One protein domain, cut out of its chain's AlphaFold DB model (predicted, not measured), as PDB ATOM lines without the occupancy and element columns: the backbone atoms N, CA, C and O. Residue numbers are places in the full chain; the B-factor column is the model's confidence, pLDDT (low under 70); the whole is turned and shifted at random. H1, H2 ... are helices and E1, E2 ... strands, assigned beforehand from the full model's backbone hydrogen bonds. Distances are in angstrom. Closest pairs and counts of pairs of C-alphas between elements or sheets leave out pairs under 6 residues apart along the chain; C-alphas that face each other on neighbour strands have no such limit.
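AT A GLANCE: This is residues 9 to 72 of the 92 residues of an uncharacterized protein of Methanosarcinales archaeon (UniProt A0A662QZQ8). A sheet of four strands, E1 to E4, is strongly twisted and curled like part of a barrel that stays open between its edge strands E1 and E4; H1 covers part of the sheet, running along its strands. H2 packs on H1 near both edge strands and only grazes the sheet, and the last printed stretch runs back to E2, where residues 69 to 70 pair with it. The printed part has 64 residues, with named elements in the order H1 E1 E2 E3 E4 H2. The sheet's order is E1 - E2 - E3 - E4, all antiparallel, and the class is mixed, helices and strands. The whole is compact, with a radius of gyration of the C-alphas of 10.5 A and spans of 31 by 24 by 19 A.

HOW THE PARTS SIT: E2, residues 24 to 34, is an inner strand that bends by 87 degrees at residue 29. Its residues 25 to 27 pair with the edge strand E1, residues 17 to 19, in an antiparallel hairpin; N 26 and O 18 are 2.8 A apart, within hydrogen-bond range. Its residues 28 to 34 pair with E3, residues 37 to 42, in a second hairpin, with N 32 and O 39 at 2.8 A. E3 and the edge strand E4, residues 47 to 51, form a third, with N 38 and O 50 at 2.7 A. The four strands make a meander, each the antiparallel neighbour of the one before. E1 and E4 are apart. Residues 24 to 25 of E2 also pair, parallel, with residues 69 to 70. H1, residues 9 to 15, is on the sheet at a height over the sheet of 7.8 A. It is only just over E3, on which 3 of its 7 C-alphas fall, and runs along the strands, at 2 degrees to E3 on the local plane. The closest C-alphas of H1 and E2 are those of Lys 13 and Ile 31, 6.7 A apart. H2, residues 57 to 63, touches H1, with the closest C-alphas, those of Leu 11 and Leu 62, 6.4 A apart. The two helices run the same way at a steep tilt of 41 degrees. H2 only grazes the sheet, with its residues 57 to 62; the C-alpha of Ala 58 is 7.1 A from that of Val 19 in E1 and 7.7 A from that of Ala 50 in E4. In H1 and H2 every O i to N i+4 pair is within hydrogen-bond range.

IN THESE COORDINATES: E2 is the longest strand, 23.5 A from C-alpha 24 at (119.662, 143.045, 127.295) to C-alpha 34. E3 measures 15.9 A and E4 13.8 A, while E1 has 3 residues. H1 begins at C-alpha 9 at (123.597, 159.857, 129.150), and H2 ends at C-alpha 63 at (131.997, 152.308, 127.373); each helix has 7 residues.

THE WHOLE: The two C-alphas farthest apart, those of Gly 35 and Lys 72, are 31.1 A apart. The printed part has no cut, and each link between named elements is tight. Mean pLDDT of the printed part is 93.6, and no printed residue is under 70.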
ATOM      1  N   PHE A   9     124.449 159.045 130.015       93.81
ATOM      2  CA  PHE A   9     123.597 159.857 129.150       93.81
ATOM      3  C   PHE A   9     124.241 160.142 127.791       93.81
ATOM      4  O   PHE A   9     123.602 159.928 126.768       93.81
ATOM      5  N   LYS A  10     125.503 160.595 127.768       93.25
ATOM      6  CA  LYS A  10     126.196 160.933 126.514       93.25
ATOM      7  C   LYS A  10     126.359 159.706 125.619       93.25
ATOM      8  O   LYS A  10     125.989 159.756 124.452       93.25
ATOM      9  N   LEU A  11     126.803 158.591 126.200       92.75
ATOM     10  CA  LEU A  11     126.997 157.332 125.477       92.75
ATOM     11  C   LEU A  11     125.673 156.784 124.928       92.75
ATOM     12  O   LEU A  11     125.581 156.427 123.757       92.75
ATOM     13  N   ALA A  12     124.630 156.755 125.758       93.19
ATOM     14  CA  ALA A  12     123.317 156.272 125.346       93.19
ATOM     15  C   ALA A  12     122.676 157.176 124.286       93.19
ATOM     16  O   ALA A  12     122.086 156.667 123.339       93.19
ATOM     17  N   LYS A  13     122.833 158.502 124.397       94.25
ATOM     18  CA  LYS A  13     122.333 159.468 123.408       94.25
ATOM     19  C   LYS A  13     123.079 159.373 122.076       94.25
ATOM     20  O   LYS A  13     122.449 159.479 121.033       94.25
ATOM     21  N   LYS A  14     124.393 159.129 122.102       92.38
ATOM     22  CA  LYS A  14     125.222 158.966 120.899       92.38
ATOM     23  C   LYS A  14     124.771 157.783 120.040       92.38
ATOM     24  O   LYS A  14     124.698 157.908 118.825       92.38
ATOM     25  N   TYR A  15     124.473 156.646 120.667       91.94
ATOM     26  CA  TYR A  15     124.133 155.409 119.952       91.94
ATOM     27  C   TYR A  15     122.634 155.085 119.931       91.94
ATOM     28  O   TYR A  15     122.224 154.140 119.261       91.94
ATOM     29  N   MET A  16     121.815 155.835 120.674       94.38
ATOM     30  CA  MET A  16     120.379 155.586 120.868       94.38
ATOM     31  C   MET A  16     120.066 154.146 121.312       94.38
ATOM     32  O   MET A  16     119.069 153.540 120.916       94.38
ATOM     33  N   VAL A  17     120.925 153.586 122.166       94.75
ATOM     34  CA  VAL A  17     120.754 152.251 122.752       94.75
ATOM     35  C   VAL A  17     121.046 152.258 124.247       94.75
ATOM     36  O   VAL A  17     121.802 153.086 124.756       94.75
ATOM     37  N   TRP A  18     120.465 151.294 124.955       95.38
ATOM     38  CA  TRP A  18     120.699 151.092 126.378       95.38
ATOM     39  C   TRP A  18     120.856 149.622 126.726       95.38
ATOM     40  O   TRP A  18     120.120 148.776 126.226       95.38
ATOM     41  N   VAL A  19     121.765 149.320 127.651       94.62
ATOM     42  CA  VAL A  19     121.913 147.967 128.187       94.62
ATOM     43  C   VAL A  19     121.271 147.895 129.566       94.62
ATOM     44  O   VAL A  19     121.668 148.591 130.502       94.62
ATOM     45  N   SER A  20     120.249 147.055 129.698       92.75
ATOM     46  CA  SER A  20     119.544 146.844 130.962       92.75
ATOM     47  C   SER A  20     120.421 146.115 131.989       92.75
ATOM     48  O   SER A  20     121.468 145.551 131.672       92.75
ATOM     49  N   ARG A  21     119.982 146.077 133.256       88.38
ATOM     50  CA  ARG A  21     120.710 145.370 134.331       88.38
ATOM     51  C   ARG A  21     120.900 143.877 134.039       88.38
ATOM     52  O   ARG A  21     121.918 143.317 134.431       88.38
ATOM     53  N   SER A  22     119.952 143.264 133.327       90.06
ATOM     54  CA  SER A  22     120.016 141.871 132.870       90.06
ATOM     55  C   SER A  22     120.908 141.674 131.638       90.06
ATOM     56  O   SER A  22     121.036 140.549 131.164       90.06
ATOM     57  N   GLY A  23     121.521 142.745 131.123       90.69
ATOM     58  CA  GLY A  23     122.405 142.742 129.962       90.69
ATOM     59  C   GLY A  23     121.688 142.633 128.616       90.69
ATOM     60  O   GLY A  23     122.328 142.300 127.620       90.69
ATOM     61  N   LEU A  24     120.380 142.908 128.564       94.00
ATOM     62  CA  LEU A  24     119.662 143.045 127.295       94.00
ATOM     63  C   LEU A  24     119.960 144.405 126.674       94.00
ATOM     64  O   LEU A  24     119.816 145.421 127.356       94.00
ATOM     65  N   LEU A  25     120.320 144.423 125.393       95.12
ATOM     66  CA  LEU A  25     120.444 145.653 124.614       95.12
ATOM     67  C   LEU A  25     119.057 146.080 124.121       95.12
ATOM     68  O   LEU A  25     118.345 145.284 123.515       95.12
ATOM     69  N   HIS A  26     118.677 147.322 124.384       95.38
ATOM     70  CA  HIS A  26     117.427 147.937 123.955       95.38
ATOM     71  C   HIS A  26     117.718 149.104 123.021       95.38
ATOM     72  O   HIS A  26     118.662 149.862 123.237       95.38
ATOM     73  N   GLU A  27     116.865 149.273 122.020       95.38
ATOM     74  CA  GLU A  27     116.793 150.496 121.225       95.38
ATOM     75  C   GLU A  27     115.978 151.542 121.988       95.38
ATOM     76  O   GLU A  27     114.905 151.229 122.521       95.38
ATOM     77  N   LEU A  28     116.498 152.764 122.049       95.75
ATOM     78  CA  LEU A  28     115.835 153.896 122.681       95.75
ATOM     79  C   LEU A  28     115.047 154.695 121.645       95.75
ATOM     80  O   LEU A  28     115.528 154.932 120.541       95.75
ATOM     81  N   THR A  29     113.851 155.131 122.022       95.75
ATOM     82  CA  THR A  29     113.054 156.109 121.270       95.75
ATOM     83  C   THR A  29     113.298 157.520 121.785       95.75
ATOM     84  O   THR A  29     113.377 158.455 120.996       95.75
ATOM     85  N   SER A  30     113.482 157.677 123.097       95.94
ATOM     86  CA  SER A  30     113.842 158.955 123.708       95.94
ATOM     87  C   SER A  30     114.750 158.773 124.920       95.94
ATOM     88  O   SER A  30     114.796 157.716 125.561       95.94
ATOM     89  N   ILE A  31     115.504 159.827 125.222       96.25
ATOM     90  CA  ILE A  31     116.391 159.910 126.375       96.25
ATOM     91  C   ILE A  31     116.426 161.344 126.897       96.25
ATOM     92  O   ILE A  31     116.700 162.288 126.160       96.25
ATOM     93  N   GLU A  32     116.196 161.494 128.194       95.81
ATOM     94  CA  GLU A  32     116.145 162.774 128.889       95.81
ATOM     95  C   GLU A  32     117.012 162.731 130.144       95.81
ATOM     96  O   GLU A  32     117.081 161.720 130.849       95.81
ATOM     97  N   LEU A  33     117.659 163.853 130.453       95.38
ATOM     98  CA  LEU A  33     118.390 164.034 131.699       95.38
ATOM     99  C   LEU A  33     117.557 164.900 132.649       95.38
ATOM    100  O   LEU A  33     117.352 166.081 132.389       95.38
ATOM    101  N   LYS A  34     117.109 164.324 133.768       94.62
ATOM    102  CA  LYS A  34     116.425 165.032 134.859       94.62
ATOM    103  C   LYS A  34     117.346 165.093 136.075       94.62
ATOM    104  O   LYS A  34     117.460 164.137 136.849       94.62
ATOM    105  N   GLY A  35     118.067 166.206 136.206       93.00
ATOM    106  CA  GLY A  35     119.084 166.396 137.240       93.00
ATOM    107  C   GLY A  35     120.200 165.351 137.141       93.00
ATOM    108  O   GLY A  35     120.955 165.314 136.171       93.00
ATOM    109  N   ARG A  36     120.303 164.473 138.147       92.62
ATOM    110  CA  ARG A  36     121.294 163.378 138.191       92.62
ATOM    111  C   ARG A  36     120.766 162.048 137.641       92.62
ATOM    112  O   ARG A  36     121.500 161.059 137.659       92.62
ATOM    113  N   THR A  37     119.533 162.014 137.145       94.88
ATOM    114  CA  THR A  37     118.866 160.799 136.670       94.88
ATOM    115  C   THR A  37     118.606 160.885 135.174       94.88
ATOM    116  O   THR A  37     118.136 161.894 134.665       94.88
ATOM    117  N   VAL A  38     118.898 159.802 134.466       95.38
ATOM    118  CA  VAL A  38     118.579 159.606 133.058       95.38
ATOM    119  C   VAL A  38     117.277 158.822 132.970       95.38
ATOM    120  O   VAL A  38     117.177 157.732 133.541       95.38
ATOM    121  N   ILE A  39     116.295 159.375 132.266       96.44
ATOM    122  CA  ILE A  39     115.028 158.719 131.947       96.44
ATOM    123  C   ILE A  39     115.055 158.374 130.465       96.44
ATOM    124  O   ILE A  39     115.398 159.203 129.631       96.44
ATOM    125  N   MET A  40     114.743 157.128 130.142       96.44
ATOM    126  CA  MET A  40     114.824 156.602 128.787       96.44
ATOM    127  C   MET A  40     113.557 155.843 128.457       96.44
ATOM    128  O   MET A  40     113.079 155.047 129.266       96.44
ATOM    129  N   HIS A  41     113.067 156.033 127.243       96.56
ATOM    130  CA  HIS A  41     111.985 155.237 126.695       96.56
ATOM    131  C   HIS A  41     112.580 154.294 125.664       96.56
ATOM    132  O   HIS A  41     113.313 154.699 124.765       96.56
ATOM    133  N   SER A  42     112.313 153.008 125.841       96.38
ATOM    134  CA  SER A  42     112.720 151.989 124.884       96.38
ATOM    135  C   SER A  42     111.628 151.774 123.848       96.38
ATOM    136  O   SER A  42     110.436 151.878 124.141       96.38
ATOM    137  N   LYS A  43     112.030 151.350 122.652       95.31
ATOM    138  CA  LYS A  43     111.108 150.973 121.576       95.31
ATOM    139  C   LYS A  43     110.144 149.853 121.962       95.31
ATOM    140  O   LYS A  43     109.044 149.777 121.436       95.31
ATOM    141  N   CYS A  44     110.526 148.994 122.911       94.25
ATOM    142  CA  CYS A  44     109.651 147.942 123.423       94.25
ATOM    143  C   CYS A  44     108.673 148.416 124.515       94.25
ATOM    144  O   CYS A  44     108.111 147.575 125.213       94.25
ATOM    145  N   GLY A  45     108.511 149.730 124.707       94.12
ATOM    146  CA  GLY A  45     107.553 150.329 125.641       94.12
ATOM    147  C   GLY A  45     108.026 150.414 127.094       94.12
ATOM    148  O   GLY A  45     107.293 150.898 127.949       94.12
ATOM    149  N   GLN A  46     109.244 149.965 127.413       93.81
ATOM    150  CA  GLN A  46     109.764 150.063 128.780       93.81
ATOM    151  C   GLN A  46     110.312 151.461 129.059       93.81
ATOM    152  O   GLN A  46     111.078 151.998 128.252       93.81
ATOM    153  N   ILE A  47     109.985 151.980 130.241       95.12
ATOM    154  CA  ILE A  47     110.583 153.187 130.811       95.12
ATOM    155  C   ILE A  47     111.744 152.761 131.706       95.12
ATOM    156  O   ILE A  47     111.573 152.034 132.686       95.12
ATOM    157  N   LEU A  48     112.944 153.206 131.361       93.50
ATOM    158  CA  LEU A  48     114.185 152.876 132.045       93.50
ATOM    159  C   LEU A  48     114.685 154.113 132.790       93.50
ATOM    160  O   LEU A  48     114.683 155.222 132.258       93.50
ATOM    161  N   LYS A  49     115.138 153.918 134.027       94.75
ATOM    162  CA  LYS A  49     115.734 154.972 134.852       94.75
ATOM    163  C   LYS A  49     117.125 154.545 135.291       94.75
ATOM    164  O   LYS A  49     117.317 153.409 135.730       94.75
ATOM    165  N   ALA A  50     118.095 155.443 135.175       93.94
ATOM    166  CA  ALA A  50     119.472 155.190 135.583       93.94
ATOM    167  C   ALA A  50     120.115 156.448 136.163       93.94
ATOM    168  O   ALA A  50     119.764 157.560 135.788       93.94
ATOM    169  N   SER A  51     121.092 156.295 137.055       94.12
ATOM    170  CA  SER A  51     121.880 157.439 137.510       94.12
ATOM    171  C   SER A  51     122.862 157.880 136.420       94.12
ATOM    172  O   SER A  51     123.508 157.055 135.771       94.12
ATOM    173  N   ASN A  52     123.042 159.189 136.247       94.06
ATOM    174  CA  ASN A  52     124.011 159.770 135.316       94.06
ATOM    175  C   ASN A  52     125.440 159.787 135.904       94.06
ATOM    176  O   ASN A  52     126.206 160.728 135.707       94.06
ATOM    177  N   SER A  53     125.801 158.756 136.674       92.25
ATOM    178  CA  SER A  53     127.114 158.647 137.310       92.25
ATOM    179  C   SER A  53     128.119 157.967 136.387       92.25
ATOM    180  O   SER A  53     127.870 156.891 135.837       92.25
ATOM    181  N   ARG A  54     129.306 158.564 136.287       89.19
ATOM    182  CA  ARG A  54     130.444 158.091 135.481       89.19
ATOM    183  C   ARG A  54     130.994 156.741 135.956       89.19
ATOM    184  O   ARG A  54     131.532 155.973 135.157       89.19
ATOM    185  N   ARG A  55     130.846 156.453 137.254       90.19
ATOM    186  CA  ARG A  55     131.297 155.213 137.913       90.19
ATOM    187  C   ARG A  55     130.204 154.140 137.965       90.19
ATOM    188  O   ARG A  55     130.426 153.067 138.511       90.19
ATOM    189  N   SER A  56     129.022 154.413 137.408       90.19
ATOM    190  CA  SER A  56     127.926 153.446 137.409       90.19
ATOM    191  C   SER A  56     128.253 152.215 136.559       90.19
ATOM    192  O   SER A  56     128.999 152.280 135.575       90.19
ATOM    193  N   ARG A  57     127.616 151.085 136.898       91.19
ATOM    194  CA  ARG A  57     127.641 149.870 136.072       91.19
ATOM    195  C   ARG A  57     127.240 150.177 134.628       91.19
ATOM    196  O   ARG A  57     127.909 149.705 133.717       91.19
ATOM    197  N   ALA A  58     126.192 150.980 134.434       92.06
ATOM    198  CA  ALA A  58     125.709 151.361 133.111       92.06
ATOM    199  C   ALA A  58     126.779 152.105 132.301       92.06
ATOM    200  O   ALA A  58     127.023 151.748 131.154       92.06
ATOM    201  N   ALA A  59     127.482 153.065 132.917       91.94
ATOM    202  CA  ALA A  59     128.574 153.779 132.257       91.94
ATOM    203  C   ALA A  59     129.673 152.812 131.794       91.94
ATOM    204  O   ALA A  59     130.090 152.853 130.641       91.94
ATOM    205  N   ARG A  60     130.108 151.902 132.677       91.69
ATOM    206  CA  ARG A  60     131.127 150.892 132.352       91.69
ATOM    207  C   ARG A  60     130.690 150.007 131.185       91.69
ATOM    208  O   ARG A  60     131.465 149.788 130.263       91.69
ATOM    209  N   TRP A  61     129.452 149.527 131.212       93.50
ATOM    210  CA  TRP A  61     128.914 148.649 130.175       93.50
ATOM    211  C   TRP A  61     128.795 149.343 128.823       93.50
ATOM    212  O   TRP A  61     129.160 148.749 127.817       93.50
ATOM    213  N   LEU A  62     128.342 150.596 128.796       92.50
ATOM    214  CA  LEU A  62     128.246 151.370 127.560       92.50
ATOM    215  C   LEU A  62     129.626 151.704 126.983       92.50
ATOM    216  O   LEU A  62     129.803 151.580 125.777       92.50
ATOM    217  N   ARG A  63     130.616 152.045 127.822       91.31
ATOM    218  CA  ARG A  63     131.997 152.308 127.373       91.31
ATOM    219  C   ARG A  63     132.643 151.090 126.728       91.31
ATOM    220  O   ARG A  63     133.198 151.188 125.644       91.31
ATOM    221  N   HIS A  64     132.534 149.929 127.371       91.44
ATOM    222  CA  HIS A  64     133.041 148.681 126.794       91.44
ATOM    223  C   HIS A  64     132.087 148.055 125.770       91.44
ATOM    224  O   HIS A  64     132.378 146.992 125.220       91.44
ATOM    225  N   LYS A  65     130.939 148.700 125.542       91.75
ATOM    226  CA  LYS A  65     129.887 148.284 124.619       91.75
ATOM    227  C   LYS A  65     129.440 146.835 124.849       91.75
ATOM    228  O   LYS A  65     129.212 146.077 123.911       91.75
ATOM    229  N   TRP A  66     129.345 146.433 126.112       93.50
ATOM    230  CA  TRP A  66     128.986 145.076 126.515       93.50
ATOM    231  C   TRP A  66     127.480 144.859 126.503       93.50
ATOM    232  O   TRP A  66     126.728 145.658 127.055       93.50
ATOM    233  N   TYR A  67     127.043 143.727 125.964       94.44
ATOM    234  CA  TYR A  67     125.671 143.240 126.093       94.44
ATOM    235  C   TYR A  67     125.653 141.711 126.019       94.44
ATOM    236  O   TYR A  67     126.579 141.114 125.490       94.44
ATOM    237  N   TYR A  68     124.625 141.051 126.553       93.06
ATOM    238  CA  TYR A  68     124.479 139.594 126.417       93.06
ATOM    239  C   TYR A  68     123.666 139.220 125.185       93.06
ATOM    240  O   TYR A  68     124.009 138.290 124.469       93.06
ATOM    241  N   LYS A  69     122.553 139.919 124.949       92.19
ATOM    242  CA  LYS A  69     121.691 139.682 123.787       92.19
ATOM    243  C   LYS A  69     120.842 140.913 123.466       92.19
ATOM    244  O   LYS A  69     120.493 141.655 124.389       92.19
ATOM    245  N   PRO A  70     120.489 141.145 122.194       93.06
ATOM    246  CA  PRO A  70     119.538 142.183 121.835       93.06
ATOM    247  C   PRO A  70     118.127 141.833 122.317       93.06
ATOM    248  O   PRO A  70     117.727 140.668 122.393       93.06
ATOM    249  N   CYS A  71     117.355 142.855 122.668       94.12
ATOM    250  CA  CYS A  71     115.958 142.700 123.030       94.12
ATOM    251  C   CYS A  71     115.147 142.299 121.790       94.12
ATOM    252  O   CYS A  71     115.015 143.079 120.846       94.12
ATOM    253  N   LYS A  72     114.533 141.110 121.830       92.69
ATOM    254  CA  LYS A  72     113.692 140.586 120.738       92.69
ATOM    255  C   LYS A  72     112.525 141.517 120.380       92.69
ATOM    256  O   LYS A  72     112.157 141.612 119.218       92.69
TER     257      LYS A  72